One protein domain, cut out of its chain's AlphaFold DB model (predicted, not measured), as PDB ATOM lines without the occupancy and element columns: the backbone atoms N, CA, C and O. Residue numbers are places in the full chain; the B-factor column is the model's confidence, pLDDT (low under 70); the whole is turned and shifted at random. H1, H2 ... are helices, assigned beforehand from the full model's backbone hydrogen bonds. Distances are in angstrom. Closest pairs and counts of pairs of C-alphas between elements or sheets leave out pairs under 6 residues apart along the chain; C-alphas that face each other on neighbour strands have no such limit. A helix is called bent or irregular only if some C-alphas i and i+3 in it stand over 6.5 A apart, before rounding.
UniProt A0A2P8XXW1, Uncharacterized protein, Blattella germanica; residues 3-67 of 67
ATOM      1  N   ILE A   3      76.096  15.524  49.733       69.50
ATOM      2  CA  ILE A   3      76.093  16.886  50.277       69.50
ATOM      3  C   ILE A   3      76.256  16.899  51.811       69.50
ATOM      4  O   ILE A   3      77.158  17.593  52.265       69.50
ATOM      5  N   PRO A   4      75.521  16.092  52.613       74.25
ATOM      6  CA  PRO A   4      75.643  16.130  54.078       74.25
ATOM      7  C   PRO A   4      77.014  15.667  54.587       74.25
ATOM      8  O   PRO A   4      77.531  16.207  55.556       74.25
ATOM      9  N   ILE A   5      77.625  14.686  53.912       78.62
ATOM     10  CA  ILE A   5      78.946  14.142  54.267       78.62
ATOM     11  C   ILE A   5      80.036  15.191  54.034       78.62
ATOM     12  O   ILE A   5      80.930  15.353  54.860       78.62
ATOM     13  N   LEU A   6      79.960  15.913  52.912       74.38
ATOM     14  CA  LEU A   6      80.894  16.996  52.604       74.38
ATOM     15  C   LEU A   6      80.712  18.191  53.547       74.38
ATOM     16  O   LEU A   6      81.701  18.810  53.928       74.38
ATOM     17  N   LEU A   7      79.469  18.473  53.942       73.94
ATOM     18  CA  LEU A   7      79.120  19.511  54.908       73.94
ATOM     19  C   LEU A   7      79.725  19.214  56.283       73.94
ATOM     20  O   LEU A   7      80.533  19.995  56.774       73.94
ATOM     21  N   TYR A   8      79.449  18.033  56.831       76.94
ATOM     22  CA  TYR A   8      80.002  17.599  58.113       76.94
ATOM     23  C   TYR A   8      81.538  17.496  58.092       76.94
ATOM     24  O   TYR A   8      82.238  17.902  59.022       76.94
ATOM     25  N   GLY A   9      82.103  17.016  56.979       71.50
ATOM     26  CA  GLY A   9      83.551  17.017  56.770       71.50
ATOM     27  C   GLY A   9      84.156  18.427  56.752       71.50
ATOM     28  O   GLY A   9      85.292  18.608  57.176       71.50
ATOM     29  N   SER A  10      83.404  19.435  56.301       68.81
ATOM     30  CA  SER A  10      83.851  20.833  56.282       68.81
ATOM     31  C   SER A  10      83.815  21.524  57.647       68.81
ATOM     32  O   SER A  10      84.539  22.497  57.844       68.81
ATOM     33  N   GLU A  11      83.012  21.017  58.586       71.38
ATOM     34  CA  GLU A  11      82.978  21.495  59.975       71.38
ATOM     35  C   GLU A  11      84.207  21.031  60.757       71.38
ATOM     36  O   GLU A  11      84.742  21.757  61.592       71.38
ATOM     37  N   THR A  12      84.673  19.815  60.468       67.62
ATOM     38  CA  THR A  12      85.779  19.177  61.191       67.62
ATOM     39  C   THR A  12      87.145  19.448  60.559       67.62
ATOM     40  O   THR A  12      88.150  19.457  61.272       67.62
ATOM     41  N   TRP A  13      87.221  19.694  59.244       71.19
ATOM     42  CA  TRP A  13      88.466  19.999  58.530       71.19
ATOM     43  C   TRP A  13      88.481  21.423  57.974       71.19
ATOM     44  O   TRP A  13      87.549  21.863  57.302       71.19
ATOM     45  N   THR A  14      89.606  22.124  58.132       66.62
ATOM     46  CA  THR A  14      89.852  23.384  57.423       66.62
ATOM     47  C   THR A  14      90.001  23.119  55.925       66.62
ATOM     48  O   THR A  14      91.079  22.794  55.424       66.62
ATOM     49  N   LEU A  15      88.900  23.270  55.181       73.81
ATOM     50  CA  LEU A  15      88.913  23.165  53.725       73.81
ATOM     51  C   LEU A  15      89.839  24.228  53.132       73.81
ATOM     52  O   LEU A  15      89.495  25.405  53.019       73.81
ATOM     53  N   THR A  16      91.031  23.796  52.734       79.62
ATOM     54  CA  THR A  16      91.989  24.653  52.034       79.62
ATOM     55  C   THR A  16      91.526  24.841  50.588       79.62
ATOM     56  O   THR A  16      90.966  23.919  49.991       79.62
ATOM     57  N   SER A  17      91.842  25.974  49.953       78.88
ATOM     58  CA  SER A  17      91.496  26.250  48.544       78.88
ATOM     59  C   SER A  17      91.902  25.123  47.579       78.88
ATOM     60  O   SER A  17      91.214  24.846  46.597       78.88
ATOM     61  N   LYS A  18      92.992  24.403  47.880       84.19
ATOM     62  CA  LYS A  18      93.434  23.223  47.120       84.19
ATOM     63  C   LYS A  18      92.457  22.046  47.221       84.19
ATOM     64  O   LYS A  18      92.240  21.356  46.230       84.19
ATOM     65  N   GLN A  19      91.892  21.791  48.400       83.25
ATOM     66  CA  GLN A  19      90.899  20.732  48.604       83.25
ATOM     67  C   GLN A  19      89.578  21.089  47.921       83.25
ATOM     68  O   GLN A  19      89.029  20.245  47.218       83.25
ATOM     69  N   LEU A  20      89.140  22.348  48.022       82.31
ATOM     70  CA  LEU A  20      87.954  22.843  47.312       82.31
ATOM     71  C   LEU A  20      88.077  22.633  45.799       82.31
ATOM     72  O   LEU A  20      87.206  22.028  45.180       82.31
ATOM     73  N   ARG A  21      89.226  22.996  45.223       85.00
ATOM     74  CA  ARG A  21      89.505  22.758  43.802       85.00
ATOM     75  C   ARG A  21      89.506  21.271  43.429       85.00
ATOM     76  O   ARG A  21      89.116  20.911  42.324       85.00
ATOM     77  N   ARG A  22      89.938  20.376  44.324       87.19
ATOM     78  CA  ARG A  22      89.861  18.923  44.077       87.19
ATOM     79  C   ARG A  22      88.416  18.428  44.061       87.19
ATOM     80  O   ARG A  22      88.094  17.596  43.218       87.19
ATOM     81  N   ILE A  23      87.572  18.943  44.953       84.81
ATOM     82  CA  ILE A  23      86.138  18.629  44.995       84.81
ATOM     83  C   ILE A  23      85.461  19.114  43.708       84.81
ATOM     84  O   ILE A  23      84.769  18.332  43.068       84.81
ATOM     85  N   GLU A  24      85.748  20.341  43.263       85.69
ATOM     86  CA  GLU A  24      85.268  20.879  41.981       85.69
ATOM     87  C   GLU A  24      85.628  19.985  40.792       85.69
ATOM     88  O   GLU A  24      84.791  19.684  39.942       85.69
ATOM     89  N   VAL A  25      86.888  19.554  40.714       88.19
ATOM     90  CA  VAL A  25      87.359  18.696  39.621       88.19
ATOM     91  C   VAL A  25      86.676  17.330  39.669       88.19
ATOM     92  O   VAL A  25      86.291  16.810  38.622       88.19
ATOM     93  N   ALA A  26      86.500  16.752  40.860       88.00
ATOM     94  CA  ALA A  26      85.799  15.483  41.028       88.00
ATOM     95  C   ALA A  26      84.319  15.591  40.628       88.00
ATOM     96  O   ALA A  26      83.823  14.742  39.889       88.00
ATOM     97  N   GLU A  27      83.643  16.665  41.042       87.12
ATOM     98  CA  GLU A  27      82.265  16.976  40.659       87.12
ATOM     99  C   GLU A  27      82.140  17.103  39.134       87.12
ATOM    100  O   GLU A  27      81.322  16.430  38.513       87.12
ATOM    101  N   MET A  28      83.006  17.889  38.493       89.44
ATOM    102  CA  MET A  28      82.996  18.058  37.036       89.44
ATOM    103  C   MET A  28      83.317  16.784  36.271       89.44
ATOM    104  O   MET A  28      82.736  16.555  35.212       89.44
ATOM    105  N   LYS A  29      84.183  15.922  36.805       88.69
ATOM    106  CA  LYS A  29      84.458  14.615  36.204       88.69
ATOM    107  C   LYS A  29      83.217  13.716  36.185       88.69
ATOM    108  O   LYS A  29      83.089  12.908  35.272       88.69
ATOM    109  N   LEU A  30      82.307  13.880  37.146       86.50
ATOM    110  CA  LEU A  30      81.036  13.155  37.209       86.50
ATOM    111  C   LEU A  30      79.931  13.834  36.381       86.50
ATOM    112  O   LEU A  30      79.214  13.161  35.646       86.50
ATOM    113  N   LEU A  31      79.811  15.162  36.445       87.81
ATOM    114  CA  LEU A  31      78.741  15.903  35.767       87.81
ATOM    115  C   LEU A  31      78.932  16.014  34.252       87.81
ATOM    116  O   LEU A  31      77.955  16.041  33.507       87.81
ATOM    117  N   ARG A  32      80.175  16.055  33.768       89.94
ATOM    118  CA  ARG A  32      80.471  16.184  32.335       89.94
ATOM    119  C   ARG A  32      79.925  15.014  31.494       89.94
ATOM    120  O   ARG A  32      79.184  15.300  30.554       89.94
ATOM    121  N   PRO A  33      80.184  13.734  31.835       88.00
ATOM    122  CA  PRO A  33      79.566  12.615  31.125       88.00
ATOM    123  C   PRO A  33      78.049  12.548  31.337       88.00
ATOM    124  O   PRO A  33      77.335  12.214  30.399       88.00
ATOM    125  N   LEU A  34      77.537  12.933  32.514       87.62
ATOM    126  CA  LEU A  34      76.091  12.966  32.775       87.62
ATOM    127  C   LEU A  34      75.356  13.949  31.847       87.62
ATOM    128  O   LEU A  34      74.268  13.659  31.363       87.62
ATOM    129  N   ALA A  35      75.967  15.098  31.558       86.94
ATOM    130  CA  ALA A  35      75.436  16.086  30.620       86.94
ATOM    131  C   ALA A  35      75.636  15.719  29.134       86.94
ATOM    132  O   ALA A  35      75.193  16.480  28.262       86.94
ATOM    133  N   GLY A  36      76.304  14.592  28.856       90.56
ATOM    134  CA  GLY A  36      76.642  14.122  27.513       90.56
ATOM    135  C   GLY A  36      77.792  14.888  26.857       90.56
ATOM    136  O   GLY A  36      77.879  14.906  25.634       90.56
ATOM    137  N   TYR A  37      78.644  15.549  27.644       89.56
ATOM    138  CA  TYR A  37      79.772  16.313  27.122       89.56
ATOM    139  C   TYR A  37      81.088  15.557  27.264       89.56
ATOM    140  O   TYR A  37      81.352  14.849  28.236       89.56
ATOM    141  N   THR A  38      81.959  15.793  26.300       86.00
ATOM    142  CA  THR A  38      83.353  15.373  26.283       86.00
ATOM    143  C   THR A  38      84.264  16.543  26.672       86.00
ATOM    144  O   THR A  38      83.829  17.677  26.916       86.00
ATOM    145  N   LEU A  39      85.568  16.285  26.787       82.44
ATOM    146  CA  LEU A  39      86.551  17.357  26.979       82.44
ATOM    147  C   LEU A  39      86.685  18.244  25.727       82.44
ATOM    148  O   LEU A  39      86.946  19.436  25.871       82.44
ATOM    149  N   TYR A  40      86.424  17.691  24.539       88.31
ATOM    150  CA  TYR A  40      86.527  18.381  23.248       88.31
ATOM    151  C   TYR A  40      85.391  19.367  22.978       88.31
ATOM    152  O   TYR A  40      85.534  20.248  22.141       88.31
ATOM    153  N   ASP A  41      84.280  19.283  23.712       87.50
ATOM    154  CA  ASP A  41      83.166  20.220  23.535       87.50
ATOM    155  C   ASP A  41      83.461  21.623  24.088       87.50
ATOM    156  O   ASP A  41      82.637  22.527  23.948       87.50
ATOM    157  N   HIS A  42      84.599  21.799  24.779       85.94
ATOM    158  CA  HIS A  42      85.062  23.062  25.370       85.94
ATOM    159  C   HIS A  42      83.985  23.825  26.171       85.94
ATOM    160  O   HIS A  42      84.056  25.041  26.350       85.94
ATOM    161  N   LYS A  43      82.983  23.108  26.700       88.38
ATOM    162  CA  LYS A  43      81.905  23.695  27.498       88.38
ATOM    163  C   LYS A  43      82.418  24.153  28.853       88.38
ATOM    164  O   LYS A  43      83.175  23.432  29.519       88.38
ATOM    165  N   ARG A  44      81.977  25.346  29.264       89.00
ATOM    166  CA  ARG A  44      82.282  25.889  30.586       89.00
ATOM    167  C   ARG A  44      81.579  25.060  31.648       89.00
ATOM    168  O   ARG A  44      80.472  24.565  31.450       89.00
ATOM    169  N   ASN A  45      82.218  24.949  32.806       86.31
ATOM    170  CA  ASN A  45      81.667  24.218  33.944       86.31
ATOM    171  C   ASN A  45      80.338  24.829  34.422       86.31
ATOM    172  O   ASN A  45      79.444  24.096  34.830       86.31
ATOM    173  N   THR A  46      80.181  26.153  34.309       86.19
ATOM    174  CA  THR A  46      78.924  26.867  34.584       86.19
ATOM    175  C   THR A  46      77.794  26.386  33.685       86.19
ATOM    176  O   THR A  46      76.731  26.044  34.182       86.19
ATOM    177  N   ASP A  47      78.039  26.267  32.381       88.44
ATOM    178  CA  ASP A  47      77.011  25.903  31.401       88.44
ATOM    179  C   ASP A  47      76.532  24.461  31.615       88.44
ATOM    180  O   ASP A  47      75.344  24.165  31.507       88.44
ATOM    181  N   ILE A  48      77.460  23.563  31.968       88.19
ATOM    182  CA  ILE A  48      77.160  22.166  32.307       88.19
ATOM    183  C   ILE A  48      76.281  22.099  33.563       88.19
ATOM    184  O   ILE A  48      75.301  21.357  33.584       88.19
ATOM    185  N   ARG A  49      76.605  22.892  34.590       86.50
ATOM    186  CA  ARG A  49      75.828  22.963  35.837       86.50
ATOM    187  C   ARG A  49      74.429  23.529  35.604       86.50
ATOM    188  O   ARG A  49      73.465  22.916  36.051       86.50
ATOM    189  N   THR A  50      74.308  24.625  34.850       87.56
ATOM    190  CA  THR A  50      73.012  25.231  34.501       87.56
ATOM    191  C   THR A  50      72.142  24.263  33.706       87.56
ATOM    192  O   THR A  50      70.960  24.122  33.999       87.56
ATOM    193  N   LYS A  51      72.723  23.533  32.744       87.69
ATOM    194  CA  LYS A  51      71.992  22.528  31.959       87.69
ATOM    195  C   LYS A  51      71.444  21.390  32.821       87.69
ATOM    196  O   LYS A  51      70.348  20.907  32.558       87.69
ATOM    197  N   LEU A  52      72.207  20.952  33.820       85.06
ATOM    198  CA  LEU A  52      71.794  19.893  34.743       85.06
ATOM    199  C   LEU A  52      70.931  20.406  35.906       85.06
ATOM    200  O   LEU A  52      70.436  19.592  36.680       85.06
ATOM    201  N   ASN A  53      70.746  21.726  36.029       85.38
ATOM    202  CA  ASN A  53      70.069  22.382  37.148       85.38
ATOM    203  C   ASN A  53      70.631  21.950  38.521       85.38
ATOM    204  O   ASN A  53      69.893  21.668  39.464       85.38
ATOM    205  N   ILE A  54      71.962  21.835  38.611       82.56
ATOM    206  CA  ILE A  54      72.659  21.402  39.828       82.56
ATOM    207  C   ILE A  54      73.238  22.614  40.550       82.56
ATOM    208  O   ILE A  54      73.987  23.402  39.968       82.56
ATOM    209  N   ILE A  55      72.920  22.713  41.841       79.19
ATOM    210  CA  ILE A  55      73.479  23.711  42.754       79.19
ATOM    211  C   ILE A  55      74.926  23.346  43.068       79.19
ATOM    212  O   ILE A  55      75.268  22.182  43.284       79.19
ATOM    213  N   TYR A  56      75.783  24.359  43.089       79.94
ATOM    214  CA  TYR A  56      77.200  24.176  43.309       79.94
ATOM    215  C   TYR A  56      77.502  23.812  44.771       79.94
ATOM    216  O   TYR A  56      77.178  24.566  45.685       79.94
ATOM    217  N   ILE A  57      78.176  22.677  44.990       78.50
ATOM    218  CA  ILE A  57      78.485  22.165  46.340       78.50
ATOM    219  C   ILE A  57      79.254  23.187  47.189       78.50
ATOM    220  O   ILE A  57      79.023  23.290  48.391       78.50
ATOM    221  N   LEU A  58      80.167  23.957  46.588       76.94
ATOM    222  CA  LEU A  58      80.912  24.974  47.331       76.94
ATOM    223  C   LEU A  58      80.014  26.118  47.799       76.94
ATOM    224  O   LEU A  58      80.262  26.641  48.879       76.94
ATOM    225  N   ASP A  59      79.018  26.516  47.006       81.00
ATOM    226  CA  ASP A  59      78.100  27.583  47.407       81.00
ATOM    227  C   ASP A  59      77.281  27.118  48.612       81.00
ATOM    228  O   ASP A  59      77.224  27.823  49.608       81.00
ATOM    229  N   THR A  60      76.831  25.859  48.622       80.00
ATOM    230  CA  THR A  60      76.185  25.261  49.803       80.00
ATOM    231  C   THR A  60      77.102  25.234  51.035       80.00
ATOM    232  O   THR A  60      76.658  25.526  52.143       80.00
ATOM    233  N   ILE A  61      78.390  24.907  50.869       78.06
ATOM    234  CA  ILE A  61      79.369  24.922  51.973       78.06
ATOM    235  C   ILE A  61      79.628  26.355  52.464       78.06
ATOM    236  O   ILE A  61      79.809  26.574  53.661       78.06
ATOM    237  N   LYS A  62      79.670  27.341  51.562       78.38
ATOM    238  CA  LYS A  62      79.840  28.756  51.920       78.38
ATOM    239  C   LYS A  62      78.628  29.293  52.666       78.38
ATOM    240  O   LYS A  62      78.821  29.927  53.698       78.38
ATOM    241  N   ASP A  63      77.427  29.009  52.175       80.56
ATOM    242  CA  ASP A  63      76.173  29.416  52.810       80.56
ATOM    243  C   ASP A  63      76.068  28.830  54.218       80.56
ATOM    244  O   ASP A  63      75.736  29.545  55.157       80.56
ATOM    245  N   TYR A  64      76.462  27.564  54.394       77.19
ATOM    246  CA  TYR A  64      76.499  26.931  55.711       77.19
ATOM    247  C   TYR A  64      77.518  27.555  56.668       77.19
ATOM    248  O   TYR A  64      77.256  27.653  57.855       77.19
ATOM    249  N   ARG A  65      78.689  27.984  56.180       70.44
ATOM    250  CA  ARG A  65      79.700  28.650  57.024       70.44
ATOM    251  C   ARG A  65      79.340  30.093  57.383       70.44
ATOM    252  O   ARG A  65      79.959  30.641  58.292       70.44
ATOM    253  N   ASN A  66      78.450  30.724  56.622       72.50
ATOM    254  CA  ASN A  66      78.049  32.120  56.805       72.50
ATOM    255  C   ASN A  66      76.766  32.272  57.644       72.50
ATOM    256  O   ASN A  66      76.354  33.397  57.917       72.50
ATOM    257  N   ASN A  67      76.143  31.154  58.020       58.66
ATOM    258  CA  ASN A  67      74.964  31.068  58.876       58.66
ATOM    259  C   ASN A  67      75.345  30.508  60.248       58.66
ATOM    260  O   ASN A  67      74.785  30.998  61.250       58.66
TER     261      ASN A  67
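Overview. This is residues 3 to 67 of the 67 residues of an uncharacterized protein of Blattella germanica (UniProt A0A2P8XXW1). The longest helix, H2, makes one long side of an open, elongated frame; H3 packs on its last part, and the chain then folds back through residues 53 to 56 to H4. At the other end of the frame, H4 meets H1, and few contacts join the two long sides. The printed part has 65 residues with four named helices, H1, H2, H3 and H4 in chain order, and no named strand; its class is all helix. It is only just loose, close to compact, with a radius of gyration of the C-alphas of 13.0 A and spans of 37 by 21 by 16 A.

Along the chain. Find C-alpha 17 at (91.496, 26.250, 48.544); from there H2, residues 17 to 34, runs 25.7 A to C-alpha 34 at (76.091, 12.966, 32.775). It is neither bent nor irregular, but only just: C-alphas 30 and 33 are 6.3 A apart. Look next at H3, residues 45 to 52, and H4, residues 57 to 65, 12.6 A long. H1, residues 3 to 12, is 14.8 A long and begins at C-alpha 3, (76.093, 16.886, 50.277).

Arrangement. H2 touches H3 with residues 28 to 32 alone; the closest C-alphas, of Arg 32 and Ile 48, are 6.8 A apart. The two run the same way at a steep tilt of 45 degrees. H2 and H4 are close but not clearly touching, with their closest C-alphas, of Leu 20 and Leu 58, 7.4 A apart. H4 touches H1, where the closest C-alphas, of Leu 7 and Ile 61, are 6.2 A apart; they run the same way at a steep tilt of 47 degrees. H1 is apart from H2 and H3. In H1, H3 and H4 every O i to N i+4 pair is within hydrogen-bond range; in H2, 12 of 14 are.

Size, cuts and confidence. The C-alphas farthest apart, of Tyr 40 and Asn 67, are 39.5 A apart. The printed part has no cut and no long link. Mean pLDDT of the printed part is 81.5; residues 3, 10, 12, 14 and 67 are under 70.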